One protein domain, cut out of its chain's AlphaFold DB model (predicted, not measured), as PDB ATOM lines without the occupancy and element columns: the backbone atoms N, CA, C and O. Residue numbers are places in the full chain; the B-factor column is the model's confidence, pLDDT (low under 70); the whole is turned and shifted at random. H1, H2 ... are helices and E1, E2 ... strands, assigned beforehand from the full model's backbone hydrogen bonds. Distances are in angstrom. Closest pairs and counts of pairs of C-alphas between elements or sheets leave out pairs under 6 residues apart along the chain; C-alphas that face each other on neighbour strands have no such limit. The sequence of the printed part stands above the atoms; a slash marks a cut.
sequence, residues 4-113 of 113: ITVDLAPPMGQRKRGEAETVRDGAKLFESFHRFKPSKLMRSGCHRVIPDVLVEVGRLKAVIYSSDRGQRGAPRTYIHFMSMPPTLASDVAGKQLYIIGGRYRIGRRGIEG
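Overview. This is residues 4 to 113 of the 113 residues of an uncharacterized protein of Nitrospirae bacterium (UniProt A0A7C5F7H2). The model has two lobes: one is a strongly twisted sheet of five strands with the helix H1 over one face, and the other is a looser pair of strand hairpins, E4 with E5 and E8 with E9. The links E3 to E4, E5 to E6 and E7 to E8 join the lobes, and residues 11 to 18, of which 17 and 18 belong to H1, stick out from the sheet lobe. The printed part has 110 residues with one named helix and nine named strands, in the order E1 H1 E2 E3 E4 E5 E6 E7 E8 E9; the large sheet, ordered E2 E1 E3 E6 E7, is mixed. The class is mixed, helices and strands, and the whole is loose, with a radius of gyration of the C-alphas of 17.0 A and spans of 52 by 36 by 24 A.

Along the chain. Find C-alpha 4 at (153.848, 138.569, 174.273), where E1, residues 4 to 6, begins. H1, residues 17 to 34, starts at C-alpha 17 (145.437, 126.380, 163.487) and runs 26.5 A. Next come E2, residues 40 to 43, and E3, residues 53 to 59 and 17.4 A long. Look then for E4, residues 62 to 67, 15.7 A, and E5, residues 76 to 81, 16.3 A. E6, residues 87 to 91, measures 13.0 A, and E7 holds residues 97 to 100. E8, residues 105 to 107, precedes E9, residues 110 to 112, which ends at C-alpha 112 (148.609, 165.115, 177.268).

Arrangement. Start in the large sheet, where E2 and E7 are edge strands. E1 is parallel to E2, with N 42 and O 4 at 2.7 A, and antiparallel to E3, with N 54 and O 5 at 2.8 A. E1, H1 and E2 form a strand-helix-strand unit, two parallel neighbour strands with a helix between, and its crossover is right-handed. E6 is antiparallel to E3, with N 57 and O 88 at 2.8 A, and forms a hairpin with E7, with N 89 and O 98 at 2.8 A. H1 is on this sheet, making two layers, a helix on one face of a sheet, at a height over the sheet of 8.1 A. It runs along the strands, at 4 degrees to E3 on the local plane; its closest C-alpha pair with E3 is Gly 26 and Val 55, 5.7 A. In H1, 13 of 14 O i to N i+4 pairs are within hydrogen-bond range. Moving outward, E3 runs on into E4 across a break of 2 residues, at 98 degrees. The hairpin E4 and E5 has N 78 and O 65 at 2.8 A, and the hairpin E8 and E9 has N 105 and O 112 at 2.8 A. E4 and E9 are near each other, with 5 pairs of C-alphas within 10 A. H1 and E4 are apart.

Size, cuts and confidence. The C-alphas farthest apart, those of Gln 14 and Gln 71, are 52.1 A apart. The printed part has no cut, and no link between named elements is long. Mean pLDDT of the printed part is 77.0; look for values under 70 at residues 4 to 18, 43 to 50, 69 to 70 and 113.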
ATOM      1  N   ILE A   4     154.552 138.393 175.560       42.84
ATOM      2  CA  ILE A   4     153.848 138.569 174.273       42.84
ATOM      3  C   ILE A   4     152.363 138.726 174.561       42.84
ATOM      4  O   ILE A   4     151.846 137.985 175.393       42.84
ATOM      5  N   THR A   5     151.677 139.672 173.913       49.66
ATOM      6  CA  THR A   5     150.241 139.910 174.149       49.66
ATOM      7  C   THR A   5     149.399 139.270 173.048       49.66
ATOM      8  O   THR A   5     149.697 139.467 171.877       49.66
ATOM      9  N   VAL A   6     148.355 138.528 173.422       47.41
ATOM     10  CA  VAL A   6     147.384 137.894 172.518       47.41
ATOM     11  C   VAL A   6     145.979 138.443 172.791       47.41
ATOM     12  O   VAL A   6     145.565 138.510 173.949       47.41
ATOM     13  N   ASP A   7     145.246 138.847 171.757       48.41
ATOM     14  CA  ASP A   7     143.850 139.290 171.881       48.41
ATOM     15  C   ASP A   7     142.884 138.091 171.939       48.41
ATOM     16  O   ASP A   7     143.118 137.052 171.326       48.41
ATOM     17  N   LEU A   8     141.802 138.220 172.708       41.06
ATOM     18  CA  LEU A   8     140.815 137.164 172.969       41.06
ATOM     19  C   LEU A   8     139.402 137.458 172.436       41.06
ATOM     20  O   LEU A   8     138.494 136.677 172.718       41.06
ATOM     21  N   ALA A   9     139.157 138.543 171.698       39.31
ATOM     22  CA  ALA A   9     137.798 138.830 171.226       39.31
ATOM     23  C   ALA A   9     137.248 137.709 170.291       39.31
ATOM     24  O   ALA A   9     137.810 137.485 169.215       39.31
ATOM     25  N   PRO A  10     136.140 137.003 170.632       44.97
ATOM     26  CA  PRO A  10     135.514 136.020 169.735       44.97
ATOM     27  C   PRO A  10     134.613 136.753 168.710       44.97
ATOM     28  O   PRO A  10     134.098 137.821 169.058       44.97
ATOM     29  N   PRO A  11     134.373 136.252 167.463       52.78
ATOM     30  CA  PRO A  11     133.412 135.145 167.282       52.78
ATOM     31  C   PRO A  11     133.521 134.255 166.004       52.78
ATOM     32  O   PRO A  11     134.197 134.578 165.034       52.78
ATOM     33  N   MET A  12     132.747 133.157 166.048       37.75
ATOM     34  CA  MET A  12     132.236 132.257 164.988       37.75
ATOM     35  C   MET A  12     133.211 131.626 163.980       37.75
ATOM     36  O   MET A  12     133.567 132.215 162.972       37.75
ATOM     37  N   GLY A  13     133.456 130.328 164.194       40.94
ATOM     38  CA  GLY A  13     133.784 129.372 163.134       40.94
ATOM     39  C   GLY A  13     135.242 129.387 162.681       40.94
ATOM     40  O   GLY A  13     135.687 130.296 162.002       40.94
ATOM     41  N   GLN A  14     135.962 128.303 162.985       48.16
ATOM     42  CA  GLN A  14     137.257 127.947 162.378       48.16
ATOM     43  C   GLN A  14     138.488 128.774 162.819       48.16
ATOM     44  O   GLN A  14     139.209 129.337 162.004       48.16
ATOM     45  N   ARG A  15     138.828 128.783 164.117       52.22
ATOM     46  CA  ARG A  15     140.104 129.345 164.620       52.22
ATOM     47  C   ARG A  15     140.762 128.427 165.654       52.22
ATOM     48  O   ARG A  15     140.465 128.509 166.836       52.22
ATOM     49  N   LYS A  16     141.648 127.532 165.207       53.50
ATOM     50  CA  LYS A  16     142.619 126.847 166.094       53.50
ATOM     51  C   LYS A  16     144.016 126.696 165.485       53.50
ATOM     52  O   LYS A  16     144.986 126.654 166.229       53.50
ATOM     53  N   ARG A  17     144.140 126.624 164.152       52.38
ATOM     54  CA  ARG A  17     145.437 126.380 163.487       52.38
ATOM     55  C   ARG A  17     146.269 127.653 163.274       52.38
ATOM     56  O   ARG A  17     147.457 127.625 163.557       52.38
ATOM     57  N   GLY A  18     145.642 128.759 162.856       64.19
ATOM     58  CA  GLY A  18     146.349 130.018 162.566       64.19
ATOM     59  C   GLY A  18     146.891 130.736 163.807       64.19
ATOM     60  O   GLY A  18     147.995 131.253 163.779       64.19
ATOM     61  N   GLU A  19     146.170 130.706 164.930       71.50
ATOM     62  CA  GLU A  19     146.587 131.394 166.164       71.50
ATOM     63  C   GLU A  19     147.892 130.825 166.743       71.50
ATOM     64  O   GLU A  19     148.784 131.573 167.137       71.50
ATOM     65  N   ALA A  20     148.039 129.497 166.749       77.31
ATOM     66  CA  ALA A  20     149.241 128.837 167.255       77.31
ATOM     67  C   ALA A  20     150.492 129.172 166.422       77.31
ATOM     68  O   ALA A  20     151.588 129.292 166.973       77.31
ATOM     69  N   GLU A  21     150.329 129.330 165.107       81.88
ATOM     70  CA  GLU A  21     151.397 129.734 164.193       81.88
ATOM     71  C   GLU A  21     151.790 131.198 164.424       81.88
ATOM     72  O   GLU A  21     152.961 131.481 164.671       81.88
ATOM     73  N   THR A  22     150.808 132.099 164.509       82.06
ATOM     74  CA  THR A  22     151.029 133.516 164.832       82.06
ATOM     75  C   THR A  22     151.736 133.691 166.181       82.06
ATOM     76  O   THR A  22     152.688 134.459 166.300       82.06
ATOM     77  N   VAL A  23     151.335 132.943 167.213       85.25
ATOM     78  CA  VAL A  23     152.006 132.972 168.524       85.25
ATOM     79  C   VAL A  23     153.457 132.495 168.419       85.25
ATOM     80  O   VAL A  23     154.352 133.100 169.016       85.25
ATOM     81  N   ARG A  24     153.712 131.426 167.655       87.69
ATOM     82  CA  ARG A  24     155.066 130.902 167.438       87.69
ATOM     83  C   ARG A  24     155.952 131.927 166.728       87.69
ATOM     84  O   ARG A  24     157.102 132.097 167.130       87.69
ATOM     85  N   ASP A  25     155.442 132.601 165.708       85.31
ATOM     86  CA  ASP A  25     156.212 133.614 164.985       85.31
ATOM     87  C   ASP A  25     156.465 134.855 165.844       85.31
ATOM     88  O   ASP A  25     157.575 135.391 165.838       85.31
ATOM     89  N   GLY A  26     155.508 135.227 166.697       80.06
ATOM     90  CA  GLY A  26     155.699 136.291 167.682       80.06
ATOM     91  C   GLY A  26     156.814 135.964 168.669       80.06
ATOM     92  O   GLY A  26     157.652 136.815 168.966       80.06
ATOM     93  N   ALA A  27     156.882 134.713 169.131       86.06
ATOM     94  CA  ALA A  27     157.955 134.246 170.006       86.06
ATOM     95  C   ALA A  27     159.335 134.309 169.339       86.06
ATOM     96  O   ALA A  27     160.293 134.737 169.982       86.06
ATOM     97  N   LYS A  28     159.433 133.951 168.052       87.44
ATOM     98  CA  LYS A  28     160.688 134.065 167.290       87.44
ATOM     99  C   LYS A  28     161.128 135.517 167.121       87.44
ATOM    100  O   LYS A  28     162.307 135.805 167.301       87.44
ATOM    101  N   LEU A  29     160.205 136.421 166.778       79.25
ATOM    102  CA  LEU A  29     160.523 137.844 166.633       79.25
ATOM    103  C   LEU A  29     160.950 138.453 167.976       79.25
ATOM    104  O   LEU A  29     161.916 139.210 168.029       79.25
ATOM    105  N   PHE A  30     160.277 138.081 169.069       81.56
ATOM    106  CA  PHE A  30     160.689 138.485 170.410       81.56
ATOM    107  C   PHE A  30     162.129 138.037 170.698       81.56
ATOM    108  O   PHE A  30     162.968 138.849 171.082       81.56
ATOM    109  N   GLU A  31     162.424 136.751 170.496       85.25
ATOM    110  CA  GLU A  31     163.737 136.174 170.795       85.25
ATOM    111  C   GLU A  31     164.845 136.752 169.910       85.25
ATOM    112  O   GLU A  31     165.945 137.005 170.399       85.25
ATOM    113  N   SER A  32     164.570 137.031 168.633       80.62
ATOM    114  CA  SER A  32     165.558 137.637 167.735       80.62
ATOM    115  C   SER A  32     165.914 139.067 168.147       80.62
ATOM    116  O   SER A  32     167.090 139.440 168.101       80.62
ATOM    117  N   PHE A  33     164.922 139.841 168.595       71.31
ATOM    118  CA  PHE A  33     165.103 141.220 169.032       71.31
ATOM    119  C   PHE A  33     165.782 141.299 170.405       71.31
ATOM    120  O   PHE A  33     166.785 141.990 170.571       71.31
ATOM    121  N   HIS A  34     165.258 140.560 171.384       71.19
ATOM    122  CA  HIS A  34     165.694 140.634 172.781       71.19
ATOM    123  C   HIS A  34     166.863 139.708 173.123       71.19
ATOM    124  O   HIS A  34     167.484 139.876 174.168       71.19
ATOM    125  N   ARG A  35     167.183 138.738 172.255       84.44
ATOM    126  CA  ARG A  35     168.207 137.694 172.464       84.44
ATOM    127  C   ARG A  35     167.906 136.723 173.617       84.44
ATOM    128  O   ARG A  35     168.804 136.024 174.078       84.44
ATOM    129  N   PHE A  36     166.650 136.643 174.058       84.62
ATOM    130  CA  PHE A  36     166.158 135.654 175.023       84.62
ATOM    131  C   PHE A  36     164.688 135.300 174.758       84.62
ATOM    132  O   PHE A  36     163.958 136.063 174.128       84.62
ATOM    133  N   LYS A  37     164.229 134.149 175.262       82.94
ATOM    134  CA  LYS A  37     162.848 133.677 175.056       82.94
ATOM    135  C   LYS A  37     161.829 134.451 175.896       82.94
ATOM    136  O   LYS A  37     162.110 134.761 177.056       82.94
ATOM    137  N   PRO A  38     160.616 134.703 175.374       81.44
ATOM    138  CA  PRO A  38     159.556 135.323 176.159       81.44
ATOM    139  C   PRO A  38     159.203 134.439 177.362       81.44
ATOM    140  O   PRO A  38     159.029 133.228 177.237       81.44
ATOM    141  N   SER A  39     159.083 135.054 178.540       79.81
ATOM    142  CA  SER A  39     158.839 134.317 179.789       79.81
ATOM    143  C   SER A  39     157.370 133.940 179.991       79.81
ATOM    144  O   SER A  39     157.067 132.983 180.702       79.81
ATOM    145  N   LYS A  40     156.453 134.714 179.394       79.94
ATOM    146  CA  LYS A  40     155.003 134.560 179.534       79.94
ATOM    147  C   LYS A  40     154.265 135.052 178.292       79.94
ATOM    148  O   LYS A  40     154.721 135.958 177.595       79.94
ATOM    149  N   LEU A  41     153.079 134.492 178.090       77.44
ATOM    150  CA  LEU A  41     152.087 134.968 177.138       77.44
ATOM    151  C   LEU A  41     150.963 135.655 177.923       77.44
ATOM    152  O   LEU A  41     150.345 135.044 178.793       77.44
ATOM    153  N   MET A  42     150.740 136.937 177.662       70.62
ATOM    154  CA  MET A  42     149.662 137.729 178.242       70.62
ATOM    155  C   MET A  42     148.483 137.771 177.285       70.62
ATOM    156  O   MET A  42     148.663 137.820 176.075       70.62
ATOM    157  N   ARG A  43     147.266 137.767 177.824       65.50
ATOM    158  CA  ARG A  43     146.051 137.939 177.031       65.50
ATOM    159  C   ARG A  43     145.370 139.242 177.418       65.50
ATOM    160  O   ARG A  43     145.218 139.498 178.610       65.50
ATOM    161  N   SER A  44     144.995 140.062 176.443       62.94
ATOM    162  CA  SER A  44     144.347 141.357 176.678       62.94
ATOM    163  C   SER A  44     143.162 141.503 175.742       62.94
ATOM    164  O   SER A  44     143.329 141.318 174.547       62.94
ATOM    165  N   GLY A  45     141.982 141.845 176.261       55.50
ATOM    166  CA  GLY A  45     140.831 142.130 175.406       55.50
ATOM    167  C   GLY A  45     141.026 143.462 174.686       55.50
ATOM    168  O   GLY A  45     141.075 144.505 175.341       55.50
ATOM    169  N   CYS A  46     141.133 143.436 173.360       54.94
ATOM    170  CA  CYS A  46     141.188 144.629 172.525       54.94
ATOM    171  C   CYS A  46     140.030 144.645 171.515       54.94
ATOM    172  O   CYS A  46     139.531 143.630 171.040       54.94
ATOM    173  N   HIS A  47     139.544 145.844 171.189       53.00
ATOM    174  CA  HIS A  47     138.546 146.010 170.137       53.00
ATOM    175  C   HIS A  47     139.252 145.996 168.777       53.00
ATOM    176  O   HIS A  47     139.813 147.021 168.417       53.00
ATOM    177  N   ARG A  48     139.231 144.849 168.073       54.22
ATOM    178  CA  ARG A  48     139.358 144.546 166.613       54.22
ATOM    179  C   ARG A  48     140.283 145.353 165.667       54.22
ATOM    180  O   ARG A  48     140.375 144.988 164.500       54.22
ATOM    181  N   VAL A  49     140.957 146.411 166.107       64.44
ATOM    182  CA  VAL A  49     141.868 147.272 165.321       64.44
ATOM    183  C   VAL A  49     143.334 146.883 165.567       64.44
ATOM    184  O   VAL A  49     144.244 147.405 164.934       64.44
ATOM    185  N   ILE A  50     143.573 145.955 166.494       68.56
ATOM    186  CA  ILE A  50     144.901 145.511 166.911       68.56
ATOM    187  C   ILE A  50     145.090 144.055 166.445       68.56
ATOM    188  O   ILE A  50     144.136 143.282 166.532       68.56
ATOM    189  N   PRO A  51     146.277 143.673 165.933       74.81
ATOM    190  CA  PRO A  51     146.587 142.291 165.581       74.81
ATOM    191  C   PRO A  51     146.361 141.314 166.739       74.81
ATOM    192  O   PRO A  51     146.630 141.647 167.892       74.81
ATOM    193  N   ASP A  52     145.968 140.078 166.407       79.25
ATOM    194  CA  ASP A  52     145.715 139.013 167.391       79.25
ATOM    195  C   ASP A  52     146.941 138.726 168.279       79.25
ATOM    196  O   ASP A  52     146.782 138.284 169.409       79.25
ATOM    197  N   VAL A  53     148.163 138.968 167.785       83.19
ATOM    198  CA  VAL A  53     149.415 138.798 168.536       83.19
ATOM    199  C   VAL A  53     150.297 140.028 168.369       83.19
ATOM    200  O   VAL A  53     150.567 140.474 167.252       83.19
ATOM    201  N   LEU A  54     150.806 140.522 169.494       87.50
ATOM    202  CA  LEU A  54     151.762 141.615 169.575       87.50
ATOM    203  C   LEU A  54     153.037 141.185 170.292       87.50
ATOM    204  O   LEU A  54     153.003 140.585 171.371       87.50
ATOM    205  N   VAL A  55     154.166 141.578 169.718       88.88
ATOM    206  CA  VAL A  55     155.500 141.342 170.263       88.88
ATOM    207  C   VAL A  55     155.939 142.564 171.054       88.88
ATOM    208  O   VAL A  55     156.043 143.654 170.495       88.88
ATOM    209  N   GLU A  56     156.193 142.406 172.356       92.50
ATOM    210  CA  GLU A  56     156.743 143.484 173.180       92.50
ATOM    211  C   GLU A  56     158.146 143.859 172.691       92.50
ATOM    212  O   GLU A  56     159.047 143.025 172.643       92.50
ATOM    213  N   VAL A  57     158.339 145.139 172.378       92.50
ATOM    214  CA  VAL A  57     159.636 145.728 172.020       92.50
ATOM    215  C   VAL A  57     160.266 146.390 173.247       92.50
ATOM    216  O   VAL A  57     161.479 146.348 173.429       92.50
ATOM    217  N   GLY A  58     159.450 146.980 174.125       91.06
ATOM    218  CA  GLY A  58     159.907 147.562 175.383       91.06
ATOM    219  C   GLY A  58     158.941 148.606 175.936       91.06
ATOM    220  O   GLY A  58     157.726 148.512 175.771       91.06
ATOM    221  N   ARG A  59     159.479 149.635 176.601       94.38
ATOM    222  CA  ARG A  59     158.693 150.762 177.137       94.38
ATOM    223  C   ARG A  59     158.969 152.031 176.345       94.38
ATOM    224  O   ARG A  59     160.124 152.421 176.199       94.38
ATOM    225  N   LEU A  60     157.913 152.706 175.900       93.50
ATOM    226  CA  LEU A  60     158.025 153.965 175.169       93.50
ATOM    227  C   LEU A  60     158.407 155.096 176.129       93.50
ATOM    228  O   LEU A  60     157.601 155.507 176.960       93.50
ATOM    229  N   LYS A  61     159.645 155.587 176.035       93.50
ATOM    230  CA  LYS A  61     160.170 156.625 176.942       93.50
ATOM    231  C   LYS A  61     159.844 158.042 176.495       93.50
ATOM    232  O   LYS A  61     159.576 158.896 177.333       93.50
ATOM    233  N   ALA A  62     159.851 158.283 175.193       92.38
ATOM    234  CA  ALA A  62     159.482 159.560 174.618       92.38
ATOM    235  C   ALA A  62     158.919 159.362 173.211       92.38
ATOM    236  O   ALA A  62     159.238 158.376 172.546       92.38
ATOM    237  N   VAL A  63     158.114 160.319 172.760       90.19
ATOM    238  CA  VAL A  63     157.687 160.437 171.364       90.19
ATOM    239  C   VAL A  63     158.206 161.756 170.828       90.19
ATOM    240  O   VAL A  63     157.960 162.810 171.415       90.19
ATOM    241  N   ILE A  64     158.910 161.681 169.704       90.38
ATOM    242  CA  ILE A  64     159.324 162.843 168.925       90.38
ATOM    243  C   ILE A  64     158.387 162.928 167.726       90.38
ATOM    244  O   ILE A  64     158.246 161.955 166.989       90.38
ATOM    245  N   TYR A  65     157.716 164.062 167.546       85.44
ATOM    246  CA  TYR A  65     156.763 164.252 166.454       85.44
ATOM    247  C   TYR A  65     156.778 165.685 165.936       85.44
ATOM    248  O   TYR A  65     157.092 166.625 166.668       85.44
ATOM    249  N   SER A  66     156.403 165.850 164.670       84.94
ATOM    250  CA  SER A  66     156.267 167.158 164.032       84.94
ATOM    251  C   SER A  66     154.799 167.550 163.921       84.94
ATOM    252  O   SER A  66     153.953 166.734 163.563       84.94
ATOM    253  N   SER A  67     154.488 168.803 164.241       79.62
ATOM    254  CA  SER A  67     153.140 169.357 164.103       79.62
ATOM    255  C   SER A  67     153.206 170.862 163.865       79.62
ATOM    256  O   SER A  67     154.067 171.546 164.412       79.62
ATOM    257  N   ASP A  68     152.278 171.396 163.081       81.12
ATOM    258  CA  ASP A  68     152.084 172.834 162.867       81.12
ATOM    259  C   ASP A  68     151.167 173.471 163.930       81.12
ATOM    260  O   ASP A  68     150.649 174.577 163.757       81.12
ATOM    261  N   ARG A  69     150.967 172.785 165.066       69.19
ATOM    262  CA  ARG A  69     150.185 173.306 166.193       69.19
ATOM    263  C   ARG A  69     150.698 174.694 166.601       69.19
ATOM    264  O   ARG A  69     151.878 174.873 166.899       69.19
ATOM    265  N   GLY A  70     149.792 175.671 166.613       64.94
ATOM    266  CA  GLY A  70     150.080 177.069 166.949       64.94
ATOM    267  C   GLY A  70     150.440 177.967 165.759       64.94
ATOM    268  O   GLY A  70     150.283 179.177 165.882       64.94
ATOM    269  N   GLN A  71     150.853 177.417 164.610       72.81
ATOM    270  CA  GLN A  71     151.137 178.196 163.401       72.81
ATOM    271  C   GLN A  71     151.044 177.314 162.147       72.81
ATOM    272  O   GLN A  71     151.985 176.604 161.790       72.81
ATOM    273  N   ARG A  72     149.897 177.383 161.463       77.44
ATOM    274  CA  ARG A  72     149.607 176.587 160.263       77.44
ATOM    275  C   ARG A  72     150.685 176.795 159.195       77.44
ATOM    276  O   ARG A  72     151.019 177.931 158.871       77.44
ATOM    277  N   GLY A  73     151.211 175.699 158.650       80.38
ATOM    278  CA  GLY A  73     152.269 175.724 157.628       80.38
ATOM    279  C   GLY A  73     153.703 175.850 158.162       80.38
ATOM    280  O   GLY A  73     154.637 175.795 157.369       80.38
ATOM    281  N   ALA A  74     153.898 175.955 159.482       83.62
ATOM    282  CA  ALA A  74     155.217 175.978 160.116       83.62
ATOM    283  C   ALA A  74     155.362 174.799 161.100       83.62
ATOM    284  O   ALA A  74     155.251 174.990 162.317       83.62
ATOM    285  N   PRO A  75     155.569 173.563 160.604       83.00
ATOM    286  CA  PRO A  75     155.710 172.399 161.466       83.00
ATOM    287  C   PRO A  75     156.934 172.543 162.371       83.00
ATOM    288  O   PRO A  75     158.035 172.852 161.920       83.00
ATOM    289  N   ARG A  76     156.738 172.287 163.663       85.50
ATOM    290  CA  ARG A  76     157.804 172.253 164.666       85.50
ATOM    291  C   ARG A  76     157.927 170.852 165.235       85.50
ATOM    292  O   ARG A  76     156.930 170.138 165.363       85.50
ATOM    293  N   THR A  77     159.150 170.481 165.591       89.19
ATOM    294  CA  THR A  77     159.435 169.233 166.294       89.19
ATOM    295  C   THR A  77     159.142 169.398 167.777       89.19
ATOM    296  O   THR A  77     159.547 170.372 168.408       89.19
ATOM    297  N   TYR A  78     158.450 168.417 168.336       85.44
ATOM    298  CA  TYR A  78     158.119 168.336 169.745       85.44
ATOM    299  C   TYR A  78     158.581 167.001 170.302       85.44
ATOM    300  O   TYR A  78     158.501 165.976 169.627       85.44
ATOM    301  N   ILE A  79     159.033 167.027 171.552       90.62
ATOM    302  CA  ILE A  79     159.391 165.836 172.313       90.62
ATOM    303  C   ILE A  79     158.445 165.767 173.502       90.62
ATOM    304  O   ILE A  79     158.352 166.716 174.281       90.62
ATOM    305  N   HIS A  80     157.734 164.654 173.633       87.88
ATOM    306  CA  HIS A  80     156.933 164.359 174.811       87.88
ATOM    307  C   HIS A  80     157.539 163.166 175.542       87.88
ATOM    308  O   HIS A  80     157.580 162.060 174.999       87.88
ATOM    309  N   PHE A  81     158.011 163.396 176.764       91.88
ATOM    310  CA  PHE A  81     158.526 162.349 177.641       91.88
ATOM    311  C   PHE A  81     157.383 161.708 178.422       91.88
ATOM    312  O   PHE A  81     156.545 162.403 178.987       91.88
ATOM    313  N   MET A  82     157.368 160.378 178.467       88.75
ATOM    314  CA  MET A  82     156.298 159.613 179.100       88.75
ATOM    315  C   MET A  82     156.566 159.483 180.604       88.75
ATOM    316  O   MET A  82     157.507 158.796 181.008       88.75
ATOM    317  N   SER A  83     155.725 160.106 181.433       88.25
ATOM    318  CA  SER A  83     155.783 160.031 182.904       88.25
ATOM    319  C   SER A  83     155.515 158.609 183.419       88.25
ATOM    320  O   SER A  83     156.242 158.072 184.251       88.25
ATOM    321  N   MET A  84     154.510 157.957 182.838       88.94
ATOM    322  CA  MET A  84     154.205 156.534 182.957       88.94
ATOM    323  C   MET A  84     154.372 155.881 181.577       88.94
ATOM    324  O   MET A  84     153.422 155.885 180.793       88.94
ATOM    325  N   PRO A  85     155.562 155.358 181.227       91.38
ATOM    326  CA  PRO A  85     155.853 154.821 179.895       91.38
ATOM    327  C   PRO A  85     154.869 153.721 179.488       91.38
ATOM    328  O   PRO A  85     154.823 152.728 180.210       91.38
ATOM    329  N   PRO A  86     154.111 153.818 178.380       91.56
ATOM    330  CA  PRO A  86     153.294 152.705 177.892       91.56
ATOM    331  C   PRO A  86     154.171 151.588 177.300       91.56
ATOM    332  O   PRO A  86     155.383 151.756 177.118       91.56
ATOM    333  N   THR A  87     153.573 150.429 177.013       92.38
ATOM    334  CA  THR A  87     154.279 149.346 176.315       92.38
ATOM    335  C   THR A  87     154.384 149.687 174.833       92.38
ATOM    336  O   THR A  87     153.387 150.018 174.196       92.38
ATOM    337  N   LEU A  88     155.592 149.593 174.287       92.88
ATOM    338  CA  LEU A  88     155.839 149.612 172.853       92.88
ATOM    339  C   LEU A  88     155.858 148.168 172.357       92.88
ATOM    340  O   LEU A  88     156.601 147.336 172.881       92.88
ATOM    341  N   ALA A  89     155.044 147.885 171.356       92.06
ATOM    342  CA  ALA A  89     154.920 146.577 170.745       92.06
ATOM    343  C   ALA A  89     155.002 146.677 169.220       92.06
ATOM    344  O   ALA A  89     154.936 147.767 168.658       92.06
ATOM    345  N   SER A  90     155.138 145.536 168.560       90.88
ATOM    346  CA  SER A  90     155.087 145.385 167.109       90.88
ATOM    347  C   SER A  90     154.088 144.296 166.735       90.88
ATOM    348  O   SER A  90     153.855 143.379 167.526       90.88
ATOM    349  N   ASP A  91     153.546 144.344 165.518       88.31
ATOM    350  CA  ASP A  91     152.972 143.135 164.930       88.31
ATOM    351  C   ASP A  91     154.055 142.065 164.712       88.31
ATOM    352  O   ASP A  91     155.258 142.341 164.681       88.31
ATOM    353  N   VAL A  92     153.587 140.835 164.540       87.50
ATOM    354  CA  VAL A  92     154.385 139.626 164.314       87.50
ATOM    355  C   VAL A  92     155.295 139.672 163.087       87.50
ATOM    356  O   VAL A  92     156.331 139.014 163.083       87.50
ATOM    357  N   ALA A  93     154.926 140.423 162.049       85.56
ATOM    358  CA  ALA A  93     155.737 140.604 160.850       85.56
ATOM    359  C   ALA A  93     156.784 141.721 161.010       85.56
ATOM    360  O   ALA A  93     157.578 141.936 160.093       85.56
ATOM    361  N   GLY A  94     156.802 142.432 162.143       85.19
ATOM    362  CA  GLY A  94     157.766 143.499 162.411       85.19
ATOM    363  C   GLY A  94     157.526 144.775 161.601       85.19
ATOM    364  O   GLY A  94     158.458 145.557 161.428       85.19
ATOM    365  N   LYS A  95     156.327 144.970 161.037       87.81
ATOM    366  CA  LYS A  95     156.071 146.037 160.051       87.81
ATOM    367  C   LYS A  95     155.495 147.309 160.661       87.81
ATOM    368  O   LYS A  95     155.700 148.393 160.119       87.81
ATOM    369  N   GLN A  96     154.776 147.188 161.767       88.75
ATOM    370  CA  GLN A  96     154.044 148.266 162.402       88.75
ATOM    371  C   GLN A  96     154.220 148.220 163.915       88.75
ATOM    372  O   GLN A  96     154.076 147.181 164.559       88.75
ATOM    373  N   LEU A  97     154.490 149.394 164.487       89.88
ATOM    374  CA  LEU A  97     154.569 149.593 165.926       89.88
ATOM    375  C   LEU A  97     153.200 149.951 166.508       89.88
ATOM    376  O   LEU A  97     152.425 150.704 165.920       89.88
ATOM    377  N   TYR A  98     152.958 149.454 167.714       88.75
ATOM    378  CA  TYR A  98     151.758 149.669 168.506       88.75
ATOM    379  C   TYR A  98     152.152 150.208 169.877       88.75
ATOM    380  O   TYR A  98     153.083 149.718 170.515       88.75
ATOM    381  N   ILE A  99     151.422 151.215 170.349       88.69
ATOM    382  CA  ILE A  99     151.568 151.750 171.703       88.69
ATOM    383  C   ILE A  99     150.389 151.222 172.513       88.69
ATOM    384  O   ILE A  99     149.242 151.565 172.235       88.69
ATOM    385  N   ILE A 100     150.671 150.353 173.481       86.62
ATOM    386  CA  ILE A 100     149.661 149.622 174.245       86.62
ATOM    387  C   ILE A 100     149.601 150.144 175.681       86.62
ATOM    388  O   ILE A 100     150.603 150.173 176.407       86.62
ATOM    389  N   GLY A 101     148.391 150.520 176.096       79.94
ATOM    390  CA  GLY A 101     148.121 151.102 177.407       79.94
ATOM    391  C   GLY A 101     148.602 152.552 177.540       79.94
ATOM    392  O   GLY A 101     148.885 153.232 176.559       79.94
ATOM    393  N   GLY A 102     148.692 153.029 178.784       76.88
ATOM    394  CA  GLY A 102     148.933 154.443 179.094       76.88
ATOM    395  C   GLY A 102     147.637 155.260 179.159       76.88
ATOM    396  O   GLY A 102     146.598 154.852 178.646       76.88
ATOM    397  N   ARG A 103     147.684 156.410 179.840       79.12
ATOM    398  CA  ARG A 103     146.550 157.348 179.975       79.12
ATOM    399  C   ARG A 103     146.786 158.639 179.191       79.12
ATOM    400  O   ARG A 103     146.293 159.695 179.574       79.12
ATOM    401  N   TYR A 104     147.530 158.534 178.094       82.19
ATOM    402  CA  TYR A 104     147.829 159.670 177.237       82.19
ATOM    403  C   TYR A 104     146.720 159.877 176.218       82.19
ATOM    404  O   TYR A 104     146.150 158.926 175.682       82.19
ATOM    405  N   ARG A 105     146.434 161.139 175.929       81.50
ATOM    406  CA  ARG A 105     145.500 161.570 174.896       81.50
ATOM    407  C   ARG A 105     146.220 162.504 173.940       81.50
ATOM    408  O   ARG A 105     147.077 163.284 174.344       81.50
ATOM    409  N   ILE A 106     145.849 162.437 172.668       78.88
ATOM    410  CA  ILE A 106     146.296 163.399 171.665       78.88
ATOM    411  C   ILE A 106     145.232 164.494 171.586       78.88
ATOM    412  O   ILE A 106     144.086 164.231 171.227       78.88
ATOM    413  N   GLY A 107     145.610 165.715 171.946       76.06
ATOM    414  CA  GLY A 107     144.775 166.907 171.884       76.06
ATOM    415  C   GLY A 107     145.370 167.990 170.986       76.06
ATOM    416  O   GLY A 107     146.440 167.842 170.394       76.06
ATOM    417  N   ARG A 108     144.694 169.143 170.922       71.81
ATOM    418  CA  ARG A 108     145.141 170.304 170.122       71.81
ATOM    419  C   ARG A 108     146.516 170.829 170.547       71.81
ATOM    420  O   ARG A 108     147.256 171.367 169.730       71.81
ATOM    421  N   ARG A 109     146.872 170.647 171.821       71.94
ATOM    422  CA  ARG A 109     148.179 171.005 172.388       71.94
ATOM    423  C   ARG A 109     149.165 169.838 172.375       71.94
ATOM    424  O   ARG A 109     150.210 169.937 173.005       71.94
ATOM    425  N   GLY A 110     148.882 168.772 171.622       80.31
ATOM    426  CA  GLY A 110     149.673 167.543 171.484       80.31
ATOM    427  C   GLY A 110     149.349 166.457 172.491       80.31
ATOM    428  O   GLY A 110     148.191 166.274 172.838       80.31
ATOM    429  N   ILE A 111     150.375 165.710 172.897       83.25
ATOM    430  CA  ILE A 111     150.232 164.578 173.816       83.25
ATOM    431  C   ILE A 111     150.081 165.110 175.248       83.25
ATOM    432  O   ILE A 111     150.924 165.872 175.722       83.25
ATOM    433  N   GLU A 112     148.992 164.722 175.909       80.12
ATOM    434  CA  GLU A 112     148.609 165.115 177.268       80.12
ATOM    435  C   GLU A 112     148.353 163.863 178.122       80.12
ATOM    436  O   GLU A 112     147.761 162.905 177.622       80.12
ATOM    437  N   GLY A 113     148.731 163.882 179.405       67.81
ATOM    438  CA  GLY A 113     148.490 162.788 180.363       67.81
ATOM    439  C   GLY A 113     149.753 162.214 180.984       67.81
ATOM    440  O   GLY A 113     150.850 162.568 180.508       67.81
TER     441      GLY A 113